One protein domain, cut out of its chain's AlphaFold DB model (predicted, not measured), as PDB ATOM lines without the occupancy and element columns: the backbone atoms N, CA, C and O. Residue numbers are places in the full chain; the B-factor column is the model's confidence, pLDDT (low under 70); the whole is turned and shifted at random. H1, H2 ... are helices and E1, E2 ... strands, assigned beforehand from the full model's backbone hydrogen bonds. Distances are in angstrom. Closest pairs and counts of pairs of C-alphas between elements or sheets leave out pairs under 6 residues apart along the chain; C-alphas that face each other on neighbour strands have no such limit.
ATOM      1  N   TYR A   9     -15.397  16.497   3.777       94.75
ATOM      2  CA  TYR A   9     -14.974  17.811   4.261       94.75
ATOM      3  C   TYR A   9     -13.459  17.850   4.405       94.75
ATOM      4  O   TYR A   9     -12.889  17.004   5.090       94.75
ATOM      5  N   LEU A  10     -12.810  18.839   3.793       94.75
ATOM      6  CA  LEU A  10     -11.435  19.197   4.112       94.75
ATOM      7  C   LEU A  10     -11.424  19.978   5.422       94.75
ATOM      8  O   LEU A  10     -12.061  21.031   5.522       94.75
ATOM      9  N   LYS A  11     -10.661  19.480   6.390       95.38
ATOM     10  CA  LYS A  11     -10.423  20.123   7.671       95.38
ATOM     11  C   LYS A  11      -8.939  20.353   7.900       95.38
ATOM     12  O   LYS A  11      -8.103  19.538   7.507       95.38
ATOM     13  N   THR A  12      -8.617  21.457   8.548       94.25
ATOM     14  CA  THR A  12      -7.265  21.733   9.038       94.25
ATOM     15  C   THR A  12      -6.932  20.839  10.229       94.25
ATOM     16  O   THR A  12      -7.811  20.245  10.858       94.25
ATOM     17  N   ILE A  13      -5.647  20.745  10.573       91.12
ATOM     18  CA  ILE A  13      -5.173  19.938  11.711       91.12
ATOM     19  C   ILE A  13      -5.828  20.291  13.065       91.12
ATOM     20  O   ILE A  13      -5.950  19.425  13.932       91.12
ATOM     21  N   ASP A  14      -6.263  21.536  13.257       91.38
ATOM     22  CA  ASP A  14      -6.990  22.007  14.445       91.38
ATOM     23  C   ASP A  14      -8.510  21.767  14.374       91.38
ATOM     24  O   ASP A  14      -9.215  21.965  15.363       91.38
ATOM     25  N   GLY A  15      -9.000  21.239  13.250       89.12
ATOM     26  CA  GLY A  15     -10.373  20.781  13.063       89.12
ATOM     27  C   GLY A  15     -11.323  21.799  12.439       89.12
ATOM     28  O   GLY A  15     -12.524  21.530  12.412       89.12
ATOM     29  N   GLU A  16     -10.824  22.929  11.930       93.94
ATOM     30  CA  GLU A  16     -11.639  23.889  11.180       93.94
ATOM     31  C   GLU A  16     -12.031  23.313   9.813       93.94
ATOM     32  O   GLU A  16     -11.195  22.793   9.076       93.94
ATOM     33  N   GLU A  17     -13.314  23.398   9.464       93.00
ATOM     34  CA  GLU A  17     -13.822  23.023   8.143       93.00
ATOM     35  C   GLU A  17     -13.502  24.109   7.117       93.00
ATOM     36  O   GLU A  17     -13.997  25.230   7.203       93.00
ATOM     37  N   VAL A  18     -12.694  23.761   6.116       89.81
ATOM     38  CA  VAL A  18     -12.242  24.700   5.082       89.81
ATOM     39  C   VAL A  18     -13.132  24.632   3.847       89.81
ATOM     40  O   VAL A  18     -13.495  25.661   3.277       89.81
ATOM     41  N   MET A  19     -13.426  23.416   3.373       91.19
ATOM     42  CA  MET A  19     -14.083  23.224   2.079       91.19
ATOM     43  C   MET A  19     -14.747  21.853   1.944       91.19
ATOM     44  O   MET A  19     -14.248  20.846   2.439       91.19
ATOM     45  N   GLU A  20     -15.837  21.811   1.182       93.19
ATOM     46  CA  GLU A  20     -16.483  20.584   0.717       93.19
ATOM     47  C   GLU A  20     -15.841  20.051  -0.562       93.19
ATOM     48  O   GLU A  20     -15.603  20.794  -1.512       93.19
ATOM     49  N   PHE A  21     -15.621  18.742  -0.610       92.56
ATOM     50  CA  PHE A  21     -15.148  18.030  -1.789       92.56
ATOM     51  C   PHE A  21     -16.241  17.108  -2.313       92.56
ATOM     52  O   PHE A  21     -16.836  16.323  -1.568       92.56
ATOM     53  N   LYS A  22     -16.474  17.156  -3.626       93.12
ATOM     54  CA  LYS A  22     -17.272  16.142  -4.324       93.12
ATOM     55  C   LYS A  22     -16.458  14.867  -4.510       93.12
ATOM     56  O   LYS A  22     -15.229  14.897  -4.494       93.12
ATOM     57  N   HIS A  23     -17.148  13.757  -4.780       91.56
ATOM     58  CA  HIS A  23     -16.519  12.450  -4.997       91.56
ATOM     59  C   HIS A  23     -15.354  12.513  -6.004       91.56
ATOM     60  O   HIS A  23     -14.244  12.098  -5.692       91.56
ATOM     61  N   GLU A  24     -15.561  13.127  -7.174       92.56
ATOM     62  CA  GLU A  24     -14.516  13.238  -8.205       92.56
ATOM     63  C   GLU A  24     -13.310  14.089  -7.775       92.56
ATOM     64  O   GLU A  24     -12.178  13.825  -8.183       92.56
ATOM     65  N   GLU A  25     -13.535  15.144  -6.989       92.31
ATOM     66  CA  GLU A  25     -12.466  16.019  -6.496       92.31
ATOM     67  C   GLU A  25     -11.639  15.298  -5.437       92.31
ATOM     68  O   GLU A  25     -10.410  15.361  -5.461       92.31
ATOM     69  N   PHE A  26     -12.315  14.554  -4.560       92.94
ATOM     70  CA  PHE A  26     -11.680  13.723  -3.552       92.94
ATOM     71  C   PHE A  26     -10.859  12.590  -4.183       92.94
ATOM     72  O   PHE A  26      -9.697  12.408  -3.830       92.94
ATOM     73  N   GLU A  27     -11.386  11.886  -5.190       93.38
ATOM     74  CA  GLU A  27     -10.625  10.857  -5.911       93.38
ATOM     75  C   GLU A  27      -9.376  11.421  -6.605       93.38
ATOM     76  O   GLU A  27      -8.328  10.770  -6.645       93.38
ATOM     77  N   LYS A  28      -9.463  12.635  -7.164       94.31
ATOM     78  CA  LYS A  28      -8.299  13.320  -7.750       94.31
ATOM     79  C   LYS A  28      -7.285  13.706  -6.679       94.31
ATOM     80  O   LYS A  28      -6.086  13.542  -6.912       94.31
ATOM     81  N   ALA A  29      -7.749  14.171  -5.518       92.62
ATOM     82  CA  ALA A  29      -6.887  14.458  -4.381       92.62
ATOM     83  C   ALA A  29      -6.157  13.184  -3.931       92.62
ATOM     84  O   ALA A  29      -4.931  13.198  -3.891       92.62
ATOM     85  N   LEU A  30      -6.864  12.063  -3.720       92.31
ATOM     86  CA  LEU A  30      -6.289  10.762  -3.328       92.31
ATOM     87  C   LEU A  30      -5.197  10.244  -4.273       92.31
ATOM     88  O   LEU A  30      -4.270   9.573  -3.830       92.31
ATOM     89  N   LYS A  31      -5.300  10.534  -5.573       93.06
ATOM     90  CA  LYS A  31      -4.303  10.127  -6.579       93.06
ATOM     91  C   LYS A  31      -3.083  11.044  -6.631       93.06
ATOM     92  O   LYS A  31      -2.054  10.643  -7.166       93.06
ATOM     93  N   THR A  32      -3.217  12.276  -6.147       91.62
ATOM     94  CA  THR A  32      -2.194  13.323  -6.287       91.62
ATOM     95  C   THR A  32      -1.426  13.553  -4.992       91.62
ATOM     96  O   THR A  32      -0.231  13.828  -5.015       91.62
ATOM     97  N   LEU A  33      -2.122  13.470  -3.864       93.69
ATOM     98  CA  LEU A  33      -1.600  13.763  -2.541       93.69
ATOM     99  C   LEU A  33      -1.296  12.462  -1.795       93.69
ATOM    100  O   LEU A  33      -1.910  11.423  -2.028       93.69
ATOM    101  N   HIS A  34      -0.345  12.528  -0.868       94.75
ATOM    102  CA  HIS A  34      -0.035  11.406   0.007       94.75
ATOM    103  C   HIS A  34      -0.899  11.462   1.258       94.75
ATOM    104  O   HIS A  34      -0.872  12.456   1.986       94.75
ATOM    105  N   PHE A  35      -1.605  10.370   1.539       94.94
ATOM    106  CA  PHE A  35      -2.492  10.276   2.689       94.94
ATOM    107  C   PHE A  35      -2.177   9.099   3.592       94.94
ATOM    108  O   PHE A  35      -1.688   8.054   3.161       94.94
ATOM    109  N   ARG A  36      -2.560   9.261   4.854       95.38
ATOM    110  CA  ARG A  36      -2.743   8.189   5.817       95.38
ATOM    111  C   ARG A  36      -4.225   8.075   6.158       95.38
ATOM    112  O   ARG A  36      -4.805   8.989   6.738       95.38
ATOM    113  N   GLU A  37      -4.807   6.925   5.849       95.25
ATOM    114  CA  GLU A  37      -6.186   6.601   6.214       95.25
ATOM    115  C   GLU A  37      -6.275   6.173   7.688       95.25
ATOM    116  O   GLU A  37      -5.466   5.380   8.181       95.25
ATOM    117  N   VAL A  38      -7.272   6.698   8.398       94.00
ATOM    118  CA  VAL A  38      -7.612   6.338   9.775       94.00
ATOM    119  C   VAL A  38      -9.114   6.098   9.855       94.00
ATOM    120  O   VAL A  38      -9.912   6.989   9.578       94.00
ATOM    121  N   LYS A  39      -9.503   4.899  10.291       92.94
ATOM    122  CA  LYS A  39     -10.902   4.553  10.571       92.94
ATOM    123  C   LYS A  39     -11.148   4.615  12.070       92.94
ATOM    124  O   LYS A  39     -10.437   3.959  12.835       92.94
ATOM    125  N   LYS A  40     -12.148   5.383  12.494       84.88
ATOM    126  CA  LYS A  40     -12.605   5.429  13.886       84.88
ATOM    127  C   LYS A  40     -14.119   5.364  13.929       84.88
ATOM    128  O   LYS A  40     -14.774   6.292  13.477       84.88
ATOM    129  N   SER A  41     -14.639   4.305  14.545       84.00
ATOM    130  CA  SER A  41     -16.075   4.077  14.716       84.00
ATOM    131  C   SER A  41     -16.828   4.164  13.382       84.00
ATOM    132  O   SER A  41     -16.731   3.251  12.568       84.00
ATOM    133  N   ASP A  42     -17.536   5.267  13.170       86.44
ATOM    134  CA  ASP A  42     -18.396   5.615  12.045       86.44
ATOM    135  C   ASP A  42     -17.731   6.570  11.038       86.44
ATOM    136  O   ASP A  42     -18.350   6.950  10.050       86.44
ATOM    137  N   ARG A  43     -16.471   6.961  11.270       88.75
ATOM    138  CA  ARG A  43     -15.759   7.964  10.470       88.75
ATOM    139  C   ARG A  43     -14.533   7.392   9.785       88.75
ATOM    140  O   ARG A  43     -13.760   6.620  10.368       88.75
ATOM    141  N   VAL A  44     -14.309   7.862   8.562       93.62
ATOM    142  CA  VAL A  44     -13.086   7.621   7.798       93.62
ATOM    143  C   VAL A  44     -12.398   8.956   7.564       93.62
ATOM    144  O   VAL A  44     -12.981   9.869   6.980       93.62
ATOM    145  N   LEU A  45     -11.160   9.058   8.047       94.31
ATOM    146  CA  LEU A  45     -10.328  10.248   7.934       94.31
ATOM    147  C   LEU A  45      -9.111   9.968   7.046       94.31
ATOM    148  O   LEU A  45      -8.435   8.955   7.232       94.31
ATOM    149  N   TYR A  46      -8.789  10.885   6.138       95.88
ATOM    150  CA  TYR A  46      -7.584  10.833   5.305       95.88
ATOM    151  C   TYR A  46      -6.668  11.997   5.652       95.88
ATOM    152  O   TYR A  46      -6.876  13.108   5.175       95.88
ATOM    153  N   PHE A  47      -5.652  11.739   6.472       95.94
ATOM    154  CA  PHE A  47      -4.673  12.744   6.879       95.94
ATOM    155  C   PHE A  47      -3.614  12.934   5.803       95.94
ATOM    156  O   PHE A  47      -2.994  11.965   5.373       95.94
ATOM    157  N   VAL A  48      -3.370  14.174   5.407       95.31
ATOM    158  CA  VAL A  48      -2.288  14.568   4.511       95.31
ATOM    159  C   VAL A  48      -0.948  14.280   5.191       95.31
ATOM    160  O   VAL A  48      -0.668  14.766   6.290       95.31
ATOM    161  N   SER A  49      -0.106  13.481   4.539       94.81
ATOM    162  CA  SER A  49       1.184  13.044   5.086       94.81
ATOM    163  C   SER A  49       2.292  14.088   4.925       94.81
ATOM    164  O   SER A  49       3.174  14.166   5.786       94.81
ATOM    165  N   ASP A  50       2.225  14.897   3.864       94.31
ATOM    166  CA  ASP A  50       3.249  15.861   3.451       94.31
ATOM    167  C   ASP A  50       2.607  17.153   2.925       94.31
ATOM    168  O   ASP A  50       1.523  17.121   2.348       94.31
ATOM    169  N   ASN A  51       3.293  18.290   3.076       93.44
ATOM    170  CA  ASN A  51       2.808  19.557   2.524       93.44
ATOM    171  C   ASN A  51       2.718  19.474   0.994       93.44
ATOM    172  O   ASN A  51       3.669  19.044   0.338       93.44
ATOM    173  N   ALA A  52       1.610  19.937   0.424       93.12
ATOM    174  CA  ALA A  52       1.362  19.842  -1.007       93.12
ATOM    175  C   ALA A  52       0.464  20.970  -1.517       93.12
ATOM    176  O   ALA A  52      -0.252  21.620  -0.760       93.12
ATOM    177  N   HIS A  53       0.484  21.191  -2.830       92.31
ATOM    178  CA  HIS A  53      -0.396  22.146  -3.494       92.31
ATOM    179  C   HIS A  53      -1.267  21.414  -4.513       92.31
ATOM    180  O   HIS A  53      -0.750  20.789  -5.438       92.31
ATOM    181  N   PHE A  54      -2.586  21.502  -4.358       89.38
ATOM    182  CA  PHE A  54      -3.542  20.872  -5.263       89.38
ATOM    183  C   PHE A  54      -4.791  21.742  -5.403       89.38
ATOM    184  O   PHE A  54      -5.289  22.293  -4.430       89.38
ATOM    185  N   ASN A  55      -5.299  21.879  -6.629       86.38
ATOM    186  CA  ASN A  55      -6.525  22.626  -6.932       86.38
ATOM    187  C   ASN A  55      -6.584  24.043  -6.314       86.38
ATOM    188  O   ASN A  55      -7.618  24.465  -5.808       86.38
ATOM    189  N   ARG A  56      -5.463  24.783  -6.359       88.25
ATOM    190  CA  ARG A  56      -5.298  26.132  -5.772       88.25
ATOM    191  C   ARG A  56      -5.374  26.189  -4.240       88.25
ATOM    192  O   ARG A  56      -5.424  27.282  -3.684       88.25
ATOM    193  N   ILE A  57      -5.334  25.043  -3.568       89.12
ATOM    194  CA  ILE A  57      -5.326  24.918  -2.112       89.12
ATOM    195  C   ILE A  57      -3.952  24.406  -1.681       89.12
ATOM    196  O   ILE A  57      -3.377  23.509  -2.306       89.12
ATOM    197  N   ASN A  58      -3.416  25.001  -0.617       92.25
ATOM    198  CA  ASN A  58      -2.242  24.476   0.067       92.25
ATOM    199  C   ASN A  58      -2.717  23.515   1.150       92.25
ATOM    200  O   ASN A  58      -3.473  23.914   2.030       92.25
ATOM    201  N   PHE A  59      -2.262  22.276   1.060       93.62
ATOM    202  CA  PHE A  59      -2.464  21.249   2.063       93.62
ATOM    203  C   PHE A  59      -1.229  21.206   2.943       93.62
ATOM    204  O   PHE A  59      -0.105  21.069   2.448       93.62
ATOM    205  N   PHE A  60      -1.436  21.313   4.243       94.06
ATOM    206  CA  PHE A  60      -0.392  21.144   5.230       94.06
ATOM    207  C   PHE A  60      -0.454  19.737   5.806       94.06
ATOM    208  O   PHE A  60      -1.503  19.096   5.893       94.06
ATOM    209  N   LYS A  61       0.707  19.231   6.204       95.12
ATOM    210  CA  LYS A  61       0.810  17.955   6.893       95.12
ATOM    211  C   LYS A  61      -0.098  17.950   8.124       95.12
ATOM    212  O   LYS A  61       0.066  18.776   9.019       95.12
ATOM    213  N   GLY A  62      -0.981  16.959   8.193       93.44
ATOM    214  CA  GLY A  62      -1.949  16.798   9.275       93.44
ATOM    215  C   GLY A  62      -3.329  17.392   8.999       93.44
ATOM    216  O   GLY A  62      -4.257  17.030   9.719       93.44
ATOM    217  N   ASP A  63      -3.498  18.201   7.947       95.50
ATOM    218  CA  ASP A  63      -4.830  18.469   7.399       95.50
ATOM    219  C   ASP A  63      -5.472  17.145   6.994       95.50
ATOM    220  O   ASP A  63      -4.776  16.174   6.677       95.50
ATOM    221  N   TYR A  64      -6.795  17.064   7.022       95.50
ATOM    222  CA  TYR A  64      -7.470  15.804   6.771       95.50
ATOM    223  C   TYR A  64      -8.805  15.963   6.077       95.50
ATOM    224  O   TYR A  64      -9.512  16.950   6.243       95.50
ATOM    225  N   PHE A  65      -9.166  14.939   5.314       95.31
ATOM    226  CA  PHE A  65     -10.519  14.791   4.805       95.31
ATOM    227  C   PHE A  65     -11.336  13.921   5.750       95.31
ATOM    228  O   PHE A  65     -10.876  12.846   6.125       95.31
ATOM    229  N   GLU A  66     -12.545  14.352   6.093       95.06
ATOM    230  CA  GLU A  66     -13.556  13.544   6.779       95.06
ATOM    231  C   GLU A  66     -14.616  13.105   5.765       95.06
ATOM    232  O   GLU A  66     -15.282  13.953   5.170       95.06
ATOM    233  N   LEU A  67     -14.745  11.793   5.533       92.94
ATOM    234  CA  LEU A  67     -15.763  11.255   4.627       92.94
ATOM    235  C   LEU A  67     -17.161  11.357   5.230       92.94
ATOM    236  O   LEU A  67     -17.368  11.055   6.407       92.94
ATOM    237  N   LEU A  68     -18.121  11.702   4.377       87.94
ATOM    238  CA  LEU A  68     -19.541  11.709   4.690       87.94
ATOM    239  C   LEU A  68     -20.154  10.392   4.218       87.94
ATOM    240  O   LEU A  68     -20.134  10.081   3.026       87.94
TER     241      LEU A  68
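This is residues 9 to 68 of the 69 residues of an uncharacterized protein of Sulfurovum sp. FS08-3 (UniProt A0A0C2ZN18). A strongly twisted five-stranded sheet has one helix, H1, over one face, and the small hairpin of E5 and E6 stands at one end of the body. The printed part has 60 residues, with one named helix and seven named strands in the order E1 E2 H1 E3 E4 E5 E6 E7. The large sheet runs E2 E1 E7 E4 E3, antiparallel throughout; the class is mixed, helices and strands. The whole is compact, with a radius of gyration of the C-alphas of 10.4 A and spans of 31 by 24 by 19 A.

E1, residues 9 to 11, forms a hairpin with edge strand E2, residues 17 to 21; N 10 and O 19 are 2.8 A apart. H1, residues 23 to 32, is on the sheet at a height of 9.3 A. It lies over E1 and, only just, over E4, residues 43 to 48, on which 3 of its C-alphas fall. It runs along the strands, at 19 degrees to E1 on the local plane. Every O i to N i+4 pair in H1 is within hydrogen-bond range. Edge strand E3, residues 35 to 40, forms a hairpin with E4; N 38 and O 45 are 2.8 A apart. E5, residues 52 to 54, and E6, residues 57 to 59, form another hairpin, with N 59 and O 52 2.8 A apart. The closest C-alphas of H1 and E5, Ala 29 and Phe 54, are 7.3 A apart. E7, residues 64 to 67, is the antiparallel neighbour of E1, with N 11 and O 64 at 2.8 A, and of E4, with N 46 and O 65 at 2.9 A.

E1 begins at C-alpha 9, (-14.974, 17.811, 4.261). H1 measures 14.4 A, E3 15.8 A and E4 16.1 A. E7 ends at C-alpha 67, (-15.763, 11.255, 4.627).

The two C-alphas farthest apart, Ser 41 and Arg 56, are 32.0 A apart. The printed part has no cut, and no link is long. No printed residue is under 70 in pLDDT.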